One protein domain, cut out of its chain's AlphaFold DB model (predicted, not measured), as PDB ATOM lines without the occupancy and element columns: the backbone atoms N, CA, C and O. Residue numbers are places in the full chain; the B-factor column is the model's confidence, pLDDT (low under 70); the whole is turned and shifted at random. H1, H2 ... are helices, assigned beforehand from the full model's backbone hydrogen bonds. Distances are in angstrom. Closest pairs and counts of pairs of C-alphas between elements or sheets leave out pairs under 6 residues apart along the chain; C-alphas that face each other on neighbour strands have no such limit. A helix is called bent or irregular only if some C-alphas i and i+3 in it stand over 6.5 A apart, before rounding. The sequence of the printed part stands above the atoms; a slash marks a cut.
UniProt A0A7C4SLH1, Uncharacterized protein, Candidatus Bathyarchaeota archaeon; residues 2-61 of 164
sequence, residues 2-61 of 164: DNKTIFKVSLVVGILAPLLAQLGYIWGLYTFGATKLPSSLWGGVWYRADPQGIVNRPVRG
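What this domain is: This is residues 2 to 61 of the 164 residues of an uncharacterized protein of Candidatus Bathyarchaeota archaeon (UniProt A0A7C4SLH1). One long helix, H1, makes a long arm, and beyond its far end the rest of the printed part turns away from it through a loop and two short helices, H2 and H3, to a short tail, in the manner of a bent stick. The long arm is H1 for most of its length free of any other part, and H2 and H3 follow each other closely without making a packed core. The printed part has 60 residues with three named helices, in the order H1, H2, H3, and no named strand; the class is all helix. The whole is extended, with a radius of gyration of the C-alphas of 17.5 A, and its C-alphas span 54 by 31 by 17 A, only just elongated.

How they stand to each other: Begin with H1, residues 3 to 32, the longest helix, which touches no helix. Look next at H2, residues 44 to 49; it is apart from H1, with no C-alpha of the one within 8 A of the other. Go on to H3, residues 51 to 56, which is also apart from H1. H2 and H3 are close but not clearly touching, with 2 pairs of C-alphas within 8 A, and their closest C-alphas are those of Arg 48 and Ile 54, 7.2 A apart. Their lines are about perpendicular, only just, at 72 degrees. In the backbone of H3 each O i to N i+4 pair is within hydrogen-bond range, while in H1 it is 24 of 26 and in H2 1 of 2.

Where its parts are: Find C-alpha 3 at (-20.437, 15.062, -79.627); from there H1 runs for 30 residues and 41.8 A to C-alpha 32 at (-18.643, 10.691, -38.143), with z rising along the way. H1 is neither bent nor irregular, but only just: C-alphas 15 and 18 are 6.3 A apart. Then look for Gly 44, where H2 begins, six residues that end at Ala 49. H3, six residues from Pro 51, ends at C-alpha 56 at (-46.721, 5.683, -40.951).

The domain as a whole: The two C-alphas farthest apart are those of Asp 2 and Gln 52, 54.3 A. The printed part has no cut. The link from H1 to H2, 11 residues, is long, and the link from H2 to H3, 1 residue, is tight. Residues 2 to 24, of which 3 to 24 belong to H1, stand free, and so do residues 47 to 61, of which 47 to 49 belong to H2 and 51 to 56 to H3. In the B-factor column you will find a mean pLDDT of the printed part of 75.5, with residue 34, residues 37 to 49, residue 51 and residues 53 to 61 under 70.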
ATOM      1  N   ASP A   2     -15.630  15.890 -79.569       90.88
ATOM      2  CA  ASP A   2     -16.651  15.228 -80.399       90.88
ATOM      3  C   ASP A   2     -17.956  15.021 -79.603       90.88
ATOM      4  O   ASP A   2     -17.911  14.691 -78.412       90.88
ATOM      5  N   ASN A   3     -19.113  15.186 -80.252       90.44
ATOM      6  CA  ASN A   3     -20.437  15.062 -79.627       90.44
ATOM      7  C   ASN A   3     -20.636  13.679 -78.991       90.44
ATOM      8  O   ASN A   3     -21.241  13.559 -77.925       90.44
ATOM      9  N   LYS A   4     -20.065  12.629 -79.597       88.81
ATOM     10  CA  LYS A   4     -20.107  11.269 -79.041       88.81
ATOM     11  C   LYS A   4     -19.330  11.156 -77.732       88.81
ATOM     12  O   LYS A   4     -19.758  10.437 -76.833       88.81
ATOM     13  N   THR A   5     -18.203  11.853 -77.617       92.94
ATOM     14  CA  THR A   5     -17.396  11.868 -76.392       92.94
ATOM     15  C   THR A   5     -18.123  12.610 -75.280       92.94
ATOM     16  O   THR A   5     -18.205  12.083 -74.176       92.94
ATOM     17  N   ILE A   6     -18.722  13.770 -75.579       91.38
ATOM     18  CA  ILE A   6     -19.547  14.518 -74.616       91.38
ATOM     19  C   ILE A   6     -20.669  13.623 -74.087       91.38
ATOM     20  O   ILE A   6     -20.809  13.469 -72.880       91.38
ATOM     21  N   PHE A   7     -21.418  12.975 -74.982       90.88
ATOM     22  CA  PHE A   7     -22.523  12.102 -74.593       90.88
ATOM     23  C   PHE A   7     -22.073  10.941 -73.698       90.88
ATOM     24  O   PHE A   7     -22.670  10.708 -72.651       90.88
ATOM     25  N   LYS A   8     -20.997  10.232 -74.072       91.12
ATOM     26  CA  LYS A   8     -20.461   9.123 -73.267       91.12
ATOM     27  C   LYS A   8     -20.019   9.585 -71.882       91.12
ATOM     28  O   LYS A   8     -20.326   8.916 -70.902       91.12
ATOM     29  N   VAL A   9     -19.322  10.718 -71.800       92.75
ATOM     30  CA  VAL A   9     -18.875  11.280 -70.521       92.75
ATOM     31  C   VAL A   9     -20.079  11.664 -69.666       92.75
ATOM     32  O   VAL A   9     -20.155  11.229 -68.522       92.75
ATOM     33  N   SER A  10     -21.055  12.392 -70.215       89.44
ATOM     34  CA  SER A  10     -22.267  12.778 -69.485       89.44
ATOM     35  C   SER A  10     -23.068  11.571 -69.000       89.44
ATOM     36  O   SER A  10     -23.555  11.584 -67.874       89.44
ATOM     37  N   LEU A  11     -23.167  10.511 -69.807       91.25
ATOM     38  CA  LEU A  11     -23.840   9.270 -69.421       91.25
ATOM     39  C   LEU A  11     -23.127   8.594 -68.243       91.25
ATOM     40  O   LEU A  11     -23.757   8.250 -67.247       91.25
ATOM     41  N   VAL A  12     -21.806   8.425 -68.345       93.81
ATOM     42  CA  VAL A  12     -20.999   7.780 -67.300       93.81
ATOM     43  C   VAL A  12     -21.039   8.594 -66.007       93.81
ATOM     44  O   VAL A  12     -21.276   8.032 -64.940       93.81
ATOM     45  N   VAL A  13     -20.867   9.915 -66.092       91.94
ATOM     46  CA  VAL A  13     -20.934  10.817 -64.934       91.94
ATOM     47  C   VAL A  13     -22.333  10.813 -64.321       91.94
ATOM     48  O   VAL A  13     -22.448  10.710 -63.104       91.94
ATOM     49  N   GLY A  14     -23.390  10.855 -65.136       87.44
ATOM     50  CA  GLY A  14     -24.778  10.842 -64.670       87.44
ATOM     51  C   GLY A  14     -25.160   9.576 -63.899       87.44
ATOM     52  O   GLY A  14     -26.026   9.637 -63.033       87.44
ATOM     53  N   ILE A  15     -24.490   8.450 -64.160       89.94
ATOM     54  CA  ILE A  15     -24.687   7.197 -63.419       89.94
ATOM     55  C   ILE A  15     -23.772   7.135 -62.191       89.94
ATOM     56  O   ILE A  15     -24.227   6.831 -61.089       89.94
ATOM     57  N   LEU A  16     -22.476   7.413 -62.357       91.25
ATOM     58  CA  LEU A  16     -21.490   7.223 -61.291       91.25
ATOM     59  C   LEU A  16     -21.584   8.282 -60.193       91.25
ATOM     60  O   LEU A  16     -21.457   7.939 -59.020       91.25
ATOM     61  N   ALA A  17     -21.808   9.550 -60.542       87.81
ATOM     62  CA  ALA A  17     -21.848  10.641 -59.572       87.81
ATOM     63  C   ALA A  17     -22.908  10.439 -58.470       87.81
ATOM     64  O   ALA A  17     -22.528  10.507 -57.300       87.81
ATOM     65  N   PRO A  18     -24.191  10.138 -58.769       86.12
ATOM     66  CA  PRO A  18     -25.186   9.918 -57.718       86.12
ATOM     67  C   PRO A  18     -24.898   8.664 -56.883       86.12
ATOM     68  O   PRO A  18     -25.093   8.687 -55.668       86.12
ATOM     69  N   LEU A  19     -24.377   7.590 -57.492       87.25
ATOM     70  CA  LEU A  19     -24.001   6.375 -56.761       87.25
ATOM     71  C   LEU A  19     -22.864   6.646 -55.770       87.25
ATOM     72  O   LEU A  19     -22.964   6.289 -54.596       87.25
ATOM     73  N   LEU A  20     -21.800   7.313 -56.220       89.19
ATOM     74  CA  LEU A  20     -20.669   7.681 -55.370       89.19
ATOM     75  C   LEU A  20     -21.078   8.676 -54.283       89.19
ATOM     76  O   LEU A  20     -20.640   8.531 -53.144       89.19
ATOM     77  N   ALA A  21     -21.945   9.642 -54.600       84.25
ATOM     78  CA  ALA A  21     -22.486  10.575 -53.617       84.25
ATOM     79  C   ALA A  21     -23.272   9.840 -52.519       84.25
ATOM     80  O   ALA A  21     -23.059  10.100 -51.335       84.25
ATOM     81  N   GLN A  22     -24.115   8.872 -52.891       81.94
ATOM     82  CA  GLN A  22     -24.889   8.087 -51.933       81.94
ATOM     83  C   GLN A  22     -23.994   7.201 -51.058       81.94
ATOM     84  O   GLN A  22     -24.176   7.147 -49.841       81.94
ATOM     85  N   LEU A  23     -23.006   6.531 -51.652       87.56
ATOM     86  CA  LEU A  23     -22.044   5.712 -50.912       87.56
ATOM     87  C   LEU A  23     -21.189   6.562 -49.966       87.56
ATOM     88  O   LEU A  23     -21.019   6.196 -48.804       87.56
ATOM     89  N   GLY A  24     -20.704   7.714 -50.433       84.25
ATOM     90  CA  GLY A  24     -19.954   8.668 -49.621       84.25
ATOM     91  C   GLY A  24     -20.783   9.217 -48.462       84.25
ATOM     92  O   GLY A  24     -20.279   9.326 -47.346       84.25
ATOM     93  N   TYR A  25     -22.071   9.483 -48.692       78.50
ATOM     94  CA  TYR A  25     -22.998   9.907 -47.647       78.50
ATOM     95  C   TYR A  25     -23.198   8.823 -46.579       78.50
ATOM     96  O   TYR A  25     -23.067   9.102 -45.386       78.50
ATOM     97  N   ILE A  26     -23.452   7.576 -46.989       82.81
ATOM     98  CA  ILE A  26     -23.593   6.440 -46.068       82.81
ATOM     99  C   ILE A  26     -22.304   6.242 -45.267       82.81
ATOM    100  O   ILE A  26     -22.349   6.136 -44.043       82.81
ATOM    101  N   TRP A  27     -21.153   6.242 -45.937       85.38
ATOM    102  CA  TRP A  27     -19.854   6.124 -45.285       85.38
ATOM    103  C   TRP A  27     -19.628   7.241 -44.262       85.38
ATOM    104  O   TRP A  27     -19.266   6.953 -43.124       85.38
ATOM    105  N   GLY A  28     -19.922   8.495 -44.623       79.38
ATOM    106  CA  GLY A  28     -19.818   9.641 -43.721       79.38
ATOM    107  C   GLY A  28     -20.696   9.495 -42.476       79.38
ATOM    108  O   GLY A  28     -20.255   9.800 -41.367       79.38
ATOM    109  N   LEU A  29     -21.925   8.989 -42.631       78.06
ATOM    110  CA  LEU A  29     -22.822   8.724 -41.503       78.06
ATOM    111  C   LEU A  29     -22.245   7.686 -40.535       78.06
ATOM    112  O   LEU A  29     -22.369   7.869 -39.324       78.06
ATOM    113  N   TYR A  30     -21.621   6.621 -41.048       79.94
ATOM    114  CA  TYR A  30     -21.024   5.570 -40.219       79.94
ATOM    115  C   TYR A  30     -19.724   6.004 -39.532       79.94
ATOM    116  O   TYR A  30     -19.453   5.553 -38.422       79.94
ATOM    117  N   THR A  31     -18.923   6.869 -40.156       84.75
ATOM    118  CA  THR A  31     -17.627   7.298 -39.608       84.75
ATOM    119  C   THR A  31     -17.750   8.451 -38.620       84.75
ATOM    120  O   THR A  31     -17.163   8.404 -37.539       84.75
ATOM    121  N   PHE A  32     -18.519   9.484 -38.963       79.56
ATOM    122  CA  PHE A  32     -18.643  10.691 -38.143       79.56
ATOM    123  C   PHE A  32     -19.868  10.660 -37.226       79.56
ATOM    124  O   PHE A  32     -19.901  11.368 -36.219       79.56
ATOM    125  N   GLY A  33     -20.852   9.810 -37.526       74.88
ATOM    126  CA  GLY A  33     -22.117   9.738 -36.808       74.88
ATOM    127  C   GLY A  33     -23.124  10.779 -37.301       74.88
ATOM    128  O   GLY A  33     -22.805  11.950 -37.516       74.88
ATOM    129  N   ALA A  34     -24.385  10.361 -37.428       67.88
ATOM    130  CA  ALA A  34     -25.476  11.190 -37.948       67.88
ATOM    131  C   ALA A  34     -25.761  12.467 -37.132       67.88
ATOM    132  O   ALA A  34     -26.356  13.404 -37.655       67.88
ATOM    133  N   THR A  35     -25.355  12.505 -35.859       70.12
ATOM    134  CA  THR A  35     -25.524  13.661 -34.962       70.12
ATOM    135  C   THR A  35     -24.420  14.707 -35.093       70.12
ATOM    136  O   THR A  35     -24.630  15.845 -34.684       70.12
ATOM    137  N   LYS A  36     -23.248  14.338 -35.630       71.06
ATOM    138  CA  LYS A  36     -22.100  15.245 -35.794       71.06
ATOM    139  C   LYS A  36     -22.001  15.821 -37.198       71.06
ATOM    140  O   LYS A  36     -21.418  16.884 -37.382       71.06
ATOM    141  N   LEU A  37     -22.555  15.130 -38.189       67.56
ATOM    142  CA  LEU A  37     -22.702  15.695 -39.519       67.56
ATOM    143  C   LEU A  37     -23.753  16.815 -39.478       67.56
ATOM    144  O   LEU A  37     -24.820  16.612 -38.894       67.56
ATOM    145  N   PRO A  38     -23.534  17.949 -40.169       59.50
ATOM    146  CA  PRO A  38     -24.526  19.018 -40.321       59.50
ATOM    147  C   PRO A  38     -25.798  18.574 -41.070       59.50
ATOM    148  O   PRO A  38     -26.675  19.383 -41.359       59.50
ATOM    149  N   SER A  39     -25.960  17.274 -41.335       55.31
ATOM    150  CA  SER A  39     -27.203  16.650 -41.756       55.31
ATOM    151  C   SER A  39     -28.196  16.522 -40.595       55.31
ATOM    152  O   SER A  39     -28.699  15.434 -40.306       55.31
ATOM    153  N   SER A  40     -28.595  17.643 -39.996       49.97
ATOM    154  CA  SER A  40     -29.985  17.763 -39.568       49.97
ATOM    155  C   SER A  40     -30.819  17.924 -40.840       49.97
ATOM    156  O   SER A  40     -31.232  19.018 -41.210       49.97
ATOM    157  N   LEU A  41     -31.000  16.821 -41.568       54.69
ATOM    158  CA  LEU A  41     -31.904  16.745 -42.708       54.69
ATOM    159  C   LEU A  41     -33.313  17.013 -42.192       54.69
ATOM    160  O   LEU A  41     -33.957  16.081 -41.721       54.69
ATOM    161  N   TRP A  42     -33.732  18.278 -42.224       51.31
ATOM    162  CA  TRP A  42     -35.102  18.783 -42.100       51.31
ATOM    163  C   TRP A  42     -35.915  18.383 -40.844       51.31
ATOM    164  O   TRP A  42     -36.973  18.949 -40.611       51.31
ATOM    165  N   GLY A  43     -35.415  17.488 -39.984       55.03
ATOM    166  CA  GLY A  43     -36.061  17.047 -38.740       55.03
ATOM    167  C   GLY A  43     -35.119  16.395 -37.711       55.03
ATOM    168  O   GLY A  43     -35.558  15.928 -36.661       55.03
ATOM    169  N   GLY A  44     -33.810  16.356 -37.979       60.09
ATOM    170  CA  GLY A  44     -32.831  15.741 -37.077       60.09
ATOM    171  C   GLY A  44     -32.993  14.220 -36.933       60.09
ATOM    172  O   GLY A  44     -33.900  13.599 -37.493       60.09
ATOM    173  N   VAL A  45     -32.087  13.596 -36.174       60.19
ATOM    174  CA  VAL A  45     -32.142  12.150 -35.882       60.19
ATOM    175  C   VAL A  45     -33.475  11.780 -35.224       60.19
ATOM    176  O   VAL A  45     -34.028  10.730 -35.520       60.19
ATOM    177  N   TRP A  46     -34.045  12.687 -34.432       57.62
ATOM    178  CA  TRP A  46     -35.316  12.508 -33.733       57.62
ATOM    179  C   TRP A  46     -36.525  12.354 -34.667       57.62
ATOM    180  O   TRP A  46     -37.312  11.440 -34.464       57.62
ATOM    181  N   TYR A  47     -36.634  13.123 -35.757       63.97
ATOM    182  CA  TYR A  47     -37.697  12.934 -36.766       63.97
ATOM    183  C   TYR A  47     -37.565  11.622 -37.554       63.97
ATOM    184  O   TYR A  47     -38.525  11.107 -38.133       63.97
ATOM    185  N   ARG A  48     -36.350  11.076 -37.644       61.78
ATOM    186  CA  ARG A  48     -36.097   9.798 -38.324       61.78
ATOM    187  C   ARG A  48     -36.158   8.597 -37.388       61.78
ATOM    188  O   ARG A  48     -36.371   7.505 -37.895       61.78
ATOM    189  N   ALA A  49     -35.982   8.816 -36.087       63.94
ATOM    190  CA  ALA A  49     -36.071   7.822 -35.025       63.94
ATOM    191  C   ALA A  49     -37.449   7.794 -34.340       63.94
ATOM    192  O   ALA A  49     -37.686   6.890 -33.545       63.94
ATOM    193  N   ASP A  50     -38.342   8.747 -34.642       71.88
ATOM    194  CA  ASP A  50     -39.708   8.778 -34.115       71.88
ATOM    195  C   ASP A  50     -40.475   7.502 -34.509       71.88
ATOM    196  O   ASP A  50     -40.762   7.291 -35.697       71.88
ATOM    197  N   PRO A  51     -40.835   6.642 -33.539       68.81
ATOM    198  CA  PRO A  51     -41.535   5.400 -33.822       68.81
ATOM    199  C   PRO A  51     -42.879   5.630 -34.519       68.81
ATOM    200  O   PRO A  51     -43.248   4.827 -35.373       68.81
ATOM    201  N   GLN A  52     -43.593   6.720 -34.208       71.56
ATOM    202  CA  GLN A  52     -44.898   7.011 -34.811       71.56
ATOM    203  C   GLN A  52     -44.763   7.394 -36.292       71.56
ATOM    204  O   GLN A  52     -45.463   6.847 -37.145       71.56
ATOM    205  N   GLY A  53     -43.802   8.255 -36.628       68.00
ATOM    206  CA  GLY A  53     -43.469   8.615 -38.004       68.00
ATOM    207  C   GLY A  53     -42.934   7.442 -38.829       68.00
ATOM    208  O   GLY A  53     -43.266   7.325 -40.006       68.00
ATOM    209  N   ILE A  54     -42.146   6.538 -38.237       66.00
ATOM    210  CA  ILE A  54     -41.649   5.332 -38.924       66.00
ATOM    211  C   ILE A  54     -42.787   4.350 -39.228       66.00
ATOM    212  O   ILE A  54     -42.782   3.737 -40.294       66.00
ATOM    213  N   VAL A  55     -43.757   4.192 -38.321       67.38
ATOM    214  CA  VAL A  55     -44.916   3.301 -38.520       67.38
ATOM    215  C   VAL A  55     -45.789   3.770 -39.688       67.38
ATOM    216  O   VAL A  55     -46.283   2.935 -40.438       67.38
ATOM    217  N   ASN A  56     -45.918   5.086 -39.878       66.38
ATOM    218  CA  ASN A  56     -46.721   5.683 -40.951       66.38
ATOM    219  C   ASN A  56     -45.971   5.828 -42.287       66.38
ATOM    220  O   ASN A  56     -46.582   6.174 -43.298       66.38
ATOM    221  N   ARG A  57     -44.654   5.581 -42.328       65.44
ATOM    222  CA  ARG A  57     -43.909   5.573 -43.593       65.44
ATOM    223  C   ARG A  57     -44.239   4.285 -44.357       65.44
ATOM    224  O   ARG A  57     -44.142   3.207 -43.771       65.44
ATOM    225  N   PRO A  58     -44.548   4.355 -45.666       59.34
ATOM    226  CA  PRO A  58     -45.065   3.231 -46.465       59.34
ATOM    227  C   PRO A  58     -44.091   2.050 -46.672       59.34
ATOM    228  O   PRO A  58     -44.324   1.186 -47.508       59.34
ATOM    229  N   VAL A  59     -43.003   1.961 -45.906       58.66
ATOM    230  CA  VAL A  59     -41.963   0.931 -46.041       58.66
ATOM    231  C   VAL A  59     -42.325  -0.374 -45.311       58.66
ATOM    232  O   VAL A  59     -41.680  -1.394 -45.529       58.66
ATOM    233  N   ARG A  60     -43.373  -0.401 -44.472       56.50
ATOM    234  CA  ARG A  60     -43.793  -1.616 -43.735       56.50
ATOM    235  C   ARG A  60     -44.679  -2.600 -44.534       56.50
ATOM    236  O   ARG A  60     -45.287  -3.471 -43.923       56.50
ATOM    237  N   GLY A  61     -44.748  -2.488 -45.866       67.00
ATOM    238  CA  GLY A  61     -45.542  -3.369 -46.741       67.00
ATOM    239  C   GLY A  61     -44.785  -3.868 -47.980       67.00
ATOM    240  O   GLY A  61     -43.594  -3.602 -48.149       67.00
TER     241      GLY A  61